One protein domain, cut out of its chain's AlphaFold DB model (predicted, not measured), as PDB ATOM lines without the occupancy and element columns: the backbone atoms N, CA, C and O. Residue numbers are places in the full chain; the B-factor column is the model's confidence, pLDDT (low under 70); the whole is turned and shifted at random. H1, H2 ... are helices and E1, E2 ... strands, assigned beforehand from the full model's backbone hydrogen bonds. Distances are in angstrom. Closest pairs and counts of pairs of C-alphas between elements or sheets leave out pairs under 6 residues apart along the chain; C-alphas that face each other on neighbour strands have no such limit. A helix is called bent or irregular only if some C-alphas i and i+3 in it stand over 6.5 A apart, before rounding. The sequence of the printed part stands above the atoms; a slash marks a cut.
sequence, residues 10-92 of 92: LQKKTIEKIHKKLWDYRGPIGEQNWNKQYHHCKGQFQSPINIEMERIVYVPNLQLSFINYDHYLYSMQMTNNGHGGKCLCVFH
ATOM      1  N   LEU A  10     111.162 258.793 171.010       70.81
ATOM      2  CA  LEU A  10     111.546 257.524 171.645       70.81
ATOM      3  C   LEU A  10     112.769 256.911 170.955       70.81
ATOM      4  O   LEU A  10     113.709 256.513 171.632       70.81
ATOM      5  N   GLN A  11     112.805 256.925 169.622       69.69
ATOM      6  CA  GLN A  11     113.968 256.539 168.825       69.69
ATOM      7  C   GLN A  11     115.162 257.444 169.131       69.69
ATOM      8  O   GLN A  11     116.259 256.941 169.317       69.69
ATOM      9  N   LYS A  12     114.946 258.754 169.287       67.50
ATOM     10  CA  LYS A  12     115.979 259.728 169.653       67.50
ATOM     11  C   LYS A  12     116.557 259.446 171.043       67.50
ATOM     12  O   LYS A  12     117.767 259.374 171.171       67.50
ATOM     13  N   LYS A  13     115.714 259.157 172.044       66.19
ATOM     14  CA  LYS A  13     116.154 258.722 173.386       66.19
ATOM     15  C   LYS A  13     116.911 257.393 173.364       66.19
ATOM     16  O   LYS A  13     117.879 257.238 174.097       66.19
ATOM     17  N   THR A  14     116.483 256.434 172.546       62.81
ATOM     18  CA  THR A  14     117.194 255.160 172.378       62.81
ATOM     19  C   THR A  14     118.539 255.367 171.691       62.81
ATOM     20  O   THR A  14     119.531 254.826 172.159       62.81
ATOM     21  N   ILE A  15     118.603 256.199 170.649       62.00
ATOM     22  CA  ILE A  15     119.844 256.572 169.958       62.00
ATOM     23  C   ILE A  15     120.777 257.328 170.911       62.00
ATOM     24  O   ILE A  15     121.948 256.991 170.990       62.00
ATOM     25  N   GLU A  16     120.275 258.268 171.713       60.69
ATOM     26  CA  GLU A  16     121.048 258.972 172.748       60.69
ATOM     27  C   GLU A  16     121.540 258.019 173.851       60.69
ATOM     28  O   GLU A  16     122.672 258.131 174.316       60.69
ATOM     29  N   LYS A  17     120.726 257.036 174.250       54.41
ATOM     30  CA  LYS A  17     121.105 255.995 175.220       54.41
ATOM     31  C   LYS A  17     122.138 255.017 174.645       54.41
ATOM     32  O   LYS A  17     123.024 254.595 175.382       54.41
ATOM     33  N   ILE A  18     122.061 254.704 173.350       54.94
ATOM     34  CA  ILE A  18     123.079 253.954 172.595       54.94
ATOM     35  C   ILE A  18     124.368 254.779 172.496       54.94
ATOM     36  O   ILE A  18     125.434 254.256 172.787       54.94
ATOM     37  N   HIS A  19     124.274 256.079 172.211       53.06
ATOM     38  CA  HIS A  19     125.408 257.010 172.223       53.06
ATOM     39  C   HIS A  19     126.044 257.162 173.615       53.06
ATOM     40  O   HIS A  19     127.205 257.547 173.717       53.06
ATOM     41  N   LYS A  20     125.312 256.848 174.693       55.25
ATOM     42  CA  LYS A  20     125.841 256.830 176.064       55.25
ATOM     43  C   LYS A  20     126.592 255.534 176.405       55.25
ATOM     44  O   LYS A  20     127.324 255.515 177.392       55.25
ATOM     45  N   LYS A  21     126.423 254.457 175.626       63.50
ATOM     46  CA  LYS A  21     127.151 253.193 175.796       63.50
ATOM     47  C   LYS A  21     128.386 253.223 174.891       63.50
ATOM     48  O   LYS A  21     128.273 253.102 173.679       63.50
ATOM     49  N   LEU A  22     129.559 253.439 175.486       82.44
ATOM     50  CA  LEU A  22     130.800 253.684 174.742       82.44
ATOM     51  C   LEU A  22     131.334 252.442 173.994       82.44
ATOM     52  O   LEU A  22     132.079 252.583 173.031       82.44
ATOM     53  N   TRP A  23     130.957 251.235 174.424       92.94
ATOM     54  CA  TRP A  23     131.355 249.971 173.802       92.94
ATOM     55  C   TRP A  23     130.355 248.853 174.134       92.94
ATOM     56  O   TRP A  23     129.613 248.935 175.115       92.94
ATOM     57  N   ASP A  24     130.329 247.798 173.324       94.56
ATOM     58  CA  ASP A  24     129.613 246.548 173.604       94.56
ATOM     59  C   ASP A  24     130.422 245.349 173.086       94.56
ATOM     60  O   ASP A  24     131.391 245.536 172.361       94.56
ATOM     61  N   TYR A  25     130.047 244.117 173.415       95.06
ATOM     62  CA  TYR A  25     130.717 242.930 172.867       95.06
ATOM     63  C   TYR A  25     130.311 242.656 171.412       95.06
ATOM     64  O   TYR A  25     131.081 242.095 170.638       95.06
ATOM     65  N   ARG A  26     129.110 243.078 170.991       93.56
ATOM     66  CA  ARG A  26     128.556 242.784 169.656       93.56
ATOM     67  C   ARG A  26     127.947 244.016 168.986       93.56
ATOM     68  O   ARG A  26     127.663 245.023 169.624       93.56
ATOM     69  N   GLY A  27     127.697 243.903 167.680       92.38
ATOM     70  CA  GLY A  27     127.016 244.930 166.889       92.38
ATOM     71  C   GLY A  27     127.932 246.074 166.423       92.38
ATOM     72  O   GLY A  27     129.153 245.916 166.383       92.38
ATOM     73  N   PRO A  28     127.359 247.235 166.046       90.88
ATOM     74  CA  PRO A  28     128.111 248.346 165.446       90.88
ATOM     75  C   PRO A  28     129.206 248.950 166.340       90.88
ATOM     76  O   PRO A  28     130.204 249.448 165.828       90.88
ATOM     77  N   ILE A  29     129.029 248.871 167.663       91.69
ATOM     78  CA  ILE A  29     130.006 249.272 168.695       91.69
ATOM     79  C   ILE A  29     130.648 248.053 169.390       91.69
ATOM     80  O   ILE A  29     131.168 248.159 170.500       91.69
ATOM     81  N   GLY A  30     130.552 246.887 168.740       94.31
ATOM     82  CA  GLY A  30     131.072 245.597 169.190       94.31
ATOM     83  C   GLY A  30     132.598 245.504 169.167       94.31
ATOM     84  O   GLY A  30     133.265 246.370 168.600       94.31
ATOM     85  N   GLU A  31     133.143 244.406 169.689       95.94
ATOM     86  CA  GLU A  31     134.594 244.191 169.834       95.94
ATOM     87  C   GLU A  31     135.385 244.319 168.526       95.94
ATOM     88  O   GLU A  31     136.433 244.961 168.492       95.94
ATOM     89  N   GLN A  32     134.819 243.843 167.413       96.19
ATOM     90  CA  GLN A  32     135.404 243.976 166.071       96.19
ATOM     91  C   GLN A  32     135.586 245.438 165.621       96.19
ATOM     92  O   GLN A  32     136.293 245.706 164.653       96.19
ATOM     93  N   ASN A  33     134.921 246.382 166.293       95.75
ATOM     94  CA  ASN A  33     134.919 247.806 165.981       95.75
ATOM     95  C   ASN A  33     135.527 248.677 167.093       95.75
ATOM     96  O   ASN A  33     135.617 249.892 166.899       95.75
ATOM     97  N   TRP A  34     135.956 248.114 168.234       95.38
ATOM     98  CA  TRP A  34     136.495 248.906 169.353       95.38
ATOM     99  C   TRP A  34     137.678 249.771 168.930       95.38
ATOM    100  O   TRP A  34     137.784 250.918 169.352       95.38
ATOM    101  N   ASN A  35     138.511 249.283 168.013       95.75
ATOM    102  CA  ASN A  35     139.676 249.997 167.494       95.75
ATOM    103  C   ASN A  35     139.373 251.358 166.837       95.75
ATOM    104  O   ASN A  35     140.290 252.169 166.679       95.75
ATOM    105  N   LYS A  36     138.120 251.610 166.432       93.94
ATOM    106  CA  LYS A  36     137.696 252.893 165.851       93.94
ATOM    107  C   LYS A  36     137.742 254.027 166.875       93.94
ATOM    108  O   LYS A  36     138.062 255.149 166.505       93.94
ATOM    109  N   GLN A  37     137.445 253.722 168.137       92.06
ATOM    110  CA  GLN A  37     137.435 254.684 169.244       92.06
ATOM    111  C   GLN A  37     138.573 254.437 170.249       92.06
ATOM    112  O   GLN A  37     139.070 255.370 170.869       92.06
ATOM    113  N   TYR A  38     139.010 253.186 170.379       93.94
ATOM    114  CA  TYR A  38     140.031 252.720 171.310       93.94
ATOM    115  C   TYR A  38     141.195 252.118 170.526       93.94
ATOM    116  O   TYR A  38     141.294 250.905 170.363       93.94
ATOM    117  N   HIS A  39     142.083 252.963 169.998       94.19
ATOM    118  CA  HIS A  39     143.134 252.531 169.064       94.19
ATOM    119  C   HIS A  39     144.027 251.396 169.594       94.19
ATOM    120  O   HIS A  39     144.469 250.550 168.816       94.19
ATOM    121  N   HIS A  40     144.222 251.318 170.914       95.88
ATOM    122  CA  HIS A  40     144.970 250.238 171.558       95.88
ATOM    123  C   HIS A  40     144.358 248.845 171.341       95.88
ATOM    124  O   HIS A  40     145.108 247.875 171.316       95.88
ATOM    125  N   CYS A  41     143.049 248.730 171.082       96.25
ATOM    126  CA  CYS A  41     142.379 247.452 170.806       96.25
ATOM    127  C   CYS A  41     142.832 246.781 169.494       96.25
ATOM    128  O   CYS A  41     142.507 245.622 169.264       96.25
ATOM    129  N   LYS A  42     143.580 247.482 168.625       96.38
ATOM    130  CA  LYS A  42     144.246 246.909 167.436       96.38
ATOM    131  C   LYS A  42     145.766 246.768 167.628       96.38
ATOM    132  O   LYS A  42     146.510 246.659 166.657       96.38
ATOM    133  N   GLY A  43     146.248 246.845 168.868       95.62
ATOM    134  CA  GLY A  43     147.659 246.643 169.189       95.62
ATOM    135  C   GLY A  43     148.126 245.214 168.893       95.62
ATOM    136  O   GLY A  43     147.320 244.299 168.755       95.62
ATOM    137  N   GLN A  44     149.443 245.014 168.817       97.44
ATOM    138  CA  GLN A  44     150.035 243.682 168.616       97.44
ATOM    139  C   GLN A  44     150.026 242.829 169.893       97.44
ATOM    140  O   GLN A  44     149.994 241.606 169.823       97.44
ATOM    141  N   PHE A  45     150.028 243.473 171.060       97.31
ATOM    142  CA  PHE A  45     150.078 242.823 172.368       97.31
ATOM    143  C   PHE A  45     148.700 242.903 173.033       97.31
ATOM    144  O   PHE A  45     148.479 243.714 173.931       97.31
ATOM    145  N   GLN A  46     147.733 242.148 172.509       97.69
ATOM    146  CA  GLN A  46     146.360 242.101 173.024       97.69
ATOM    147  C   GLN A  46     146.052 240.750 173.670       97.69
ATOM    148  O   GLN A  46     146.631 239.730 173.309       97.69
ATOM    149  N   SER A  47     145.103 240.773 174.602       97.50
ATOM    150  CA  SER A  47     144.524 239.593 175.247       97.50
ATOM    151  C   SER A  47     143.036 239.482 174.883       97.50
ATOM    152  O   SER A  47     142.418 240.511 174.595       97.50
ATOM    153  N   PRO A  48     142.423 238.284 174.957       97.00
ATOM    154  CA  PRO A  48     143.034 236.992 175.289       97.00
ATOM    155  C   PRO A  48     143.870 236.410 174.135       97.00
ATOM    156  O   PRO A  48     143.708 236.801 172.983       97.00
ATOM    157  N   ILE A  49     144.735 235.444 174.456       97.31
ATOM    158  CA  ILE A  49     145.462 234.620 173.480       97.31
ATOM    159  C   ILE A  49     145.192 233.137 173.740       97.31
ATOM    160  O   ILE A  49     144.829 232.752 174.852       97.31
ATOM    161  N   ASN A  50     145.406 232.304 172.724       97.81
ATOM    162  CA  ASN A  50     145.478 230.861 172.912       97.81
ATOM    163  C   ASN A  50     146.855 230.494 173.490       97.81
ATOM    164  O   ASN A  50     147.876 230.816 172.882       97.81
ATOM    165  N   ILE A  51     146.890 229.841 174.652       97.69
ATOM    166  CA  ILE A  51     148.138 229.360 175.258       97.69
ATOM    167  C   ILE A  51     148.405 227.950 174.728       97.69
ATOM    168  O   ILE A  51     147.761 226.990 175.142       97.69
ATOM    169  N   GLU A  52     149.352 227.833 173.801       97.94
ATOM    170  CA  GLU A  52     149.809 226.551 173.252       97.94
ATOM    171  C   GLU A  52     150.902 225.967 174.155       97.94
ATOM    172  O   GLU A  52     152.006 226.512 174.230       97.94
ATOM    173  N   MET A  53     150.596 224.871 174.857       96.75
ATOM    174  CA  MET A  53     151.490 224.274 175.859       96.75
ATOM    175  C   MET A  53     152.827 223.809 175.266       96.75
ATOM    176  O   MET A  53     153.826 223.802 175.974       96.75
ATOM    177  N   GLU A  54     152.889 223.483 173.974       97.50
ATOM    178  CA  GLU A  54     154.137 223.122 173.291       97.50
ATOM    179  C   GLU A  54     155.073 224.322 173.061       97.50
ATOM    180  O   GLU A  54     156.246 224.134 172.736       97.50
ATOM    181  N   ARG A  55     154.573 225.558 173.205       97.31
ATOM    182  CA  ARG A  55     155.309 226.807 172.937       97.31
ATOM    183  C   ARG A  55     155.579 227.647 174.184       97.31
ATOM    184  O   ARG A  55     156.112 228.752 174.067       97.31
ATOM    185  N   ILE A  56     155.207 227.169 175.369       97.06
ATOM    186  CA  ILE A  56     155.481 227.894 176.611       97.06
ATOM    187  C   ILE A  56     156.961 227.794 176.979       97.06
ATOM    188  O   ILE A  56     157.626 226.789 176.728       97.06
ATOM    189  N   VAL A  57     157.467 228.829 177.642       97.06
ATOM    190  CA  VAL A  57     158.795 228.813 178.255       97.06
ATOM    191  C   VAL A  57     158.613 228.631 179.755       97.06
ATOM    192  O   VAL A  57     157.995 229.467 180.413       97.06
ATOM    193  N   TYR A  58     159.142 227.537 180.301       95.56
ATOM    194  CA  TYR A  58     159.161 227.333 181.745       95.56
ATOM    195  C   TYR A  58     160.143 228.309 182.396       95.56
ATOM    196  O   TYR A  58     161.330 228.323 182.070       95.56
ATOM    197  N   VAL A  59     159.643 229.108 183.337       96.75
ATOM    198  CA  VAL A  59     160.457 230.016 184.146       96.75
ATOM    199  C   VAL A  59     160.582 229.410 185.547       96.75
ATOM    200  O   VAL A  59     159.601 229.426 186.298       96.75
ATOM    201  N   PRO A  60     161.748 228.848 185.919       96.00
ATOM    202  CA  PRO A  60     161.926 228.265 187.241       96.00
ATOM    203  C   PRO A  60     161.765 229.332 188.327       96.00
ATOM    204  O   PRO A  60     162.181 230.476 188.158       96.00
ATOM    205  N   ASN A  61     161.193 228.932 189.464       95.19
ATOM    206  CA  ASN A  61     160.978 229.778 190.646       95.19
ATOM    207  C   ASN A  61     160.006 230.958 190.454       95.19
ATOM    208  O   ASN A  61     159.954 231.840 191.310       95.19
ATOM    209  N   LEU A  62     159.204 230.979 189.384       96.00
ATOM    210  CA  LEU A  62     158.100 231.932 189.273       96.00
ATOM    211  C   LEU A  62     156.989 231.540 190.259       96.00
ATOM    212  O   LEU A  62     156.275 230.562 190.044       96.00
ATOM    213  N   GLN A  63     156.858 232.291 191.352       95.12
ATOM    214  CA  GLN A  63     155.867 232.048 192.400       95.12
ATOM    215  C   GLN A  63     155.055 233.311 192.680       95.12
ATOM    216  O   GLN A  63     155.579 234.424 192.653       95.12
ATOM    217  N   LEU A  64     153.766 233.126 192.959       95.94
ATOM    218  CA  LEU A  64     152.871 234.183 193.413       95.94
ATOM    219  C   LEU A  64     152.646 234.033 194.916       95.94
ATOM    220  O   LEU A  64     152.315 232.945 195.383       95.94
ATOM    221  N   SER A  65     152.773 235.135 195.651       95.62
ATOM    222  CA  SER A  65     152.401 235.202 197.064       95.62
ATOM    223  C   SER A  65     151.030 235.849 197.196       95.62
ATOM    224  O   SER A  65     150.859 237.024 196.871       95.62
ATOM    225  N   PHE A  66     150.058 235.090 197.691       93.19
ATOM    226  CA  PHE A  66     148.728 235.599 198.008       93.19
ATOM    227  C   PHE A  66     148.666 235.896 199.503       93.19
ATOM    228  O   PHE A  66     148.746 234.983 200.318       93.19
ATOM    229  N   ILE A  67     148.558 237.172 199.866       92.12
ATOM    230  CA  ILE A  67     148.541 237.615 201.265       92.12
ATOM    231  C   ILE A  67     147.094 237.918 201.655       92.12
ATOM    232  O   ILE A  67     146.450 238.734 200.998       92.12
ATOM    233  N   ASN A  68     146.596 237.266 202.707       91.00
ATOM    234  CA  ASN A  68     145.246 237.420 203.267       91.00
ATOM    235  C   ASN A  68     144.086 237.032 202.327       91.00
ATOM    236  O   ASN A  68     142.930 237.315 202.629       91.00
ATOM    237  N   TYR A  69     144.354 236.366 201.199       91.38
ATOM    238  CA  TYR A  69     143.296 235.873 200.299       91.38
ATOM    239  C   TYR A  69     142.505 234.698 200.895       91.38
ATOM    240  O   TYR A  69     141.433 234.359 200.402       91.38
ATOM    241  N   ASP A  70     143.039 234.089 201.950       91.25
ATOM    242  CA  ASP A  70     142.461 233.026 202.767       91.25
ATOM    243  C   ASP A  70     141.705 233.551 204.002       91.25
ATOM    244  O   ASP A  70     141.014 232.786 204.676       91.25
ATOM    245  N   HIS A  71     141.789 234.854 204.294       91.06
ATOM    246  CA  HIS A  71     141.065 235.468 205.402       91.06
ATOM    247  C   HIS A  71     139.587 235.688 205.070       91.06
ATOM    248  O   HIS A  71     139.192 235.937 203.928       91.06
ATOM    249  N   TYR A  72     138.756 235.682 206.113       92.19
ATOM    250  CA  TYR A  72     137.354 236.061 205.986       92.19
ATOM    251  C   TYR A  72     137.214 237.520 205.543       92.19
ATOM    252  O   TYR A  72     137.810 238.439 206.117       92.19
ATOM    253  N   LEU A  73     136.353 237.729 204.549       91.31
ATOM    254  CA  LEU A  73     135.956 239.062 204.120       91.31
ATOM    255  C   LEU A  73     135.214 239.771 205.254       91.31
ATOM    256  O   LEU A  73     134.274 239.222 205.827       91.31
ATOM    257  N   TYR A  74     135.603 241.010 205.541       91.94
ATOM    258  CA  TYR A  74     134.828 241.898 206.402       91.94
ATOM    259  C   TYR A  74     133.538 242.330 205.702       91.94
ATOM    260  O   TYR A  74     132.453 242.313 206.280       91.94
ATOM    261  N   SER A  75     133.648 242.702 204.423       94.50
ATOM    262  CA  SER A  75     132.496 243.009 203.581       94.50
ATOM    263  C   SER A  75     132.788 242.748 202.104       94.50
ATOM    264  O   SER A  75     133.940 242.698 201.668       94.50
ATOM    265  N   MET A  76     131.721 242.577 201.327       94.56
ATOM    266  CA  MET A  76     131.779 242.356 199.888       94.56
ATOM    267  C   MET A  76     130.676 243.159 199.204       94.56
ATOM    268  O   MET A  76     129.513 243.089 199.602       94.56
ATOM    269  N   GLN A  77     131.027 243.886 198.146       96.50
ATOM    270  CA  GLN A  77     130.065 244.565 197.282       96.50
ATOM    271  C   GLN A  77     130.126 243.978 195.875       96.50
ATOM    272  O   GLN A  77     131.169 244.015 195.224       96.50
ATOM    273  N   MET A  78     128.997 243.452 195.402       96.88
ATOM    274  CA  MET A  78     128.850 242.918 194.050       96.88
ATOM    275  C   MET A  78     127.971 243.848 193.216       96.88
ATOM    276  O   MET A  78     126.825 244.115 193.575       96.88
ATOM    277  N   THR A  79     128.485 244.288 192.070       96.88
ATOM    278  CA  THR A  79     127.775 245.178 191.147       96.88
ATOM    279  C   THR A  79     127.776 244.586 189.746       96.88
ATOM    280  O   THR A  79     128.831 244.318 189.175       96.88
ATOM    281  N   ASN A  80     126.595 244.437 189.148       95.81
ATOM    282  CA  ASN A  80     126.474 244.157 187.721       95.81
ATOM    283  C   ASN A  80     126.616 245.471 186.940       95.81
ATOM    284  O   ASN A  80     125.773 246.359 187.061       95.81
ATOM    285  N   ASN A  81     127.674 245.601 186.139       91.88
ATOM    286  CA  ASN A  81     127.926 246.804 185.339       91.88
ATOM    287  C   ASN A  81     127.371 246.713 183.899       91.88
ATOM    288  O   ASN A  81     127.660 247.581 183.078       91.88
ATOM    289  N   GLY A  82     126.610 245.663 183.577       93.69
ATOM    290  CA  GLY A  82     126.068 245.396 182.241       93.69
ATOM    291  C   GLY A  82     127.051 244.749 181.258       93.69
ATOM    292  O   GLY A  82     126.659 244.457 180.131       93.69
ATOM    293  N   HIS A  83     128.297 244.513 181.678       93.44
ATOM    294  CA  HIS A  83     129.363 243.871 180.899       93.44
ATOM    295  C   HIS A  83     130.040 242.712 181.650       93.44
ATOM    296  O   HIS A  83     130.658 241.850 181.036       93.44
ATOM    297  N   GLY A  84     129.893 242.672 182.974       94.31
ATOM    298  CA  GLY A  84     130.346 241.614 183.865       94.31
ATOM    299  C   GLY A  84     129.910 241.886 185.309       94.31
ATOM    300  O   GLY A  84     129.345 242.938 185.628       94.31
ATOM    301  N   GLY A  85     130.177 240.931 186.199       96.00
ATOM    302  CA  GLY A  85     130.077 241.145 187.642       96.00
ATOM    303  C   GLY A  85     131.365 241.776 188.166       96.00
ATOM    304  O   GLY A  85     132.450 241.262 187.907       96.00
ATOM    305  N   LYS A  86     131.264 242.889 188.892       96.38
ATOM    306  CA  LYS A  86     132.388 243.505 189.601       96.38
ATOM    307  C   LYS A  86     132.239 243.229 191.089       96.38
ATOM    308  O   LYS A  86     131.251 243.650 191.684       96.38
ATOM    309  N   CYS A  87     133.243 242.586 191.673       94.69
ATOM    310  CA  CYS A  87     133.331 242.365 193.107       94.69
ATOM    311  C   CYS A  87     134.352 243.327 193.726       94.69
ATOM    312  O   CYS A  87     135.467 243.454 193.218       94.69
ATOM    313  N   LEU A  88     133.974 244.002 194.806       94.06
ATOM    314  CA  LEU A  88     134.881 244.722 195.691       94.06
ATOM    315  C   LEU A  88     134.892 243.995 197.037       94.06
ATOM    316  O   LEU A  88     133.893 244.009 197.756       94.06
ATOM    317  N   CYS A  89     136.015 243.352 197.345       90.75
ATOM    318  CA  CYS A  89     136.236 242.605 198.581       90.75
ATOM    319  C   CYS A  89     137.041 243.456 199.566       90.75
ATOM    320  O   CYS A  89     138.084 243.994 199.194       90.75
ATOM    321  N   VAL A  90     136.577 243.557 200.811       87.94
ATOM    322  CA  VAL A  90     137.317 244.183 201.913       87.94
ATOM    323  C   VAL A  90     137.731 243.086 202.882       87.94
ATOM    324  O   VAL A  90     136.879 242.391 203.439       87.94
ATOM    325  N   PHE A  91     139.037 242.934 203.056       82.56
ATOM    326  CA  PHE A  91     139.650 241.997 203.993       82.56
ATOM    327  C   PHE A  91     139.874 242.698 205.340       82.56
ATOM    328  O   PHE A  91     139.958 243.928 205.375       82.56
ATOM    329  N   HIS A  92     139.905 241.925 206.427       66.62
ATOM    330  CA  HIS A  92     140.316 242.422 207.744       66.62
ATOM    331  C   HIS A  92     141.801 242.796 207.770       66.62
ATOM    332  O   HIS A  92     142.585 242.131 207.052       66.62
TER     333      HIS A  92
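Overview. This is residues 10 to 92 of the 92 residues of the protein "Carbonate dehydratase VI" of Euroglyphus maynei (UniProt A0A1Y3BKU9). The printed part is an open, flat arc with an empty middle: helix H1 stands out at one end, the small helices H2 and H3 follow, and a long stretch with no named element, residues 43 to 72, sweeps round to a two-stranded hairpin, E1 and E2, which folds back toward the side where H1 lies. The 83 printed residues hold, in order, H1, H2, H3, E1 and E2, with 35 residues, under half, in named elements; the class is mixed, helices and strands, and the sheet, E1 - E2, is antiparallel. The whole is extended, with a radius of gyration of the C-alphas of 19.9 A and spans of 57 by 42 by 18 A.

Along the chain. Find C-alpha 10 at (111.546, 257.524, 171.645); from there H1 runs 13.9 A to residue 19. H2 is residues 31 to 36, 10.1 A, and is irregular, with C-alphas 32 and 35 7.5 A apart. H3 is residues 39 to 42, 6.0 A. Look next for C-alpha 73 at (135.956, 239.062, 204.120), where E1 begins its 19.6 A to residue 80. E2, residues 85 to 91, runs 19.0 A to C-alpha 91 at (139.650, 241.997, 203.993).

Arrangement. H1 and H2 are apart. H2 and H3 only just touch, only at the corner by their link, with 3 pairs of C-alphas within 8 A; the closest are those of Asn 35 and Cys 41, 5.0 A apart. E1 and E2 form a hairpin, antiparallel at 166 degrees between directions; look for N 77 and O 88 at 2.9 A and N 88 and O 77 at 2.8 A, within hydrogen-bond range. H1 and H2 are each apart from both strands. Every O i to N i+4 pair is within range in H1, but 0 of 2 in H2, where 2 of 3 O i to N i+3 pairs are; H3 is too short for an i+4 pair.

Size, cuts and confidence. The farthest C-alphas, those of Leu 10 and Pro 60, are 60.3 A apart. The printed part has no cut. The links H1 to H2 and H3 to E1 are long, with 11 and 30 residues. Residues 10 to 17 and 44 to 67 stand free. The pLDDT is under 70 at residues 11 to 21 and 92.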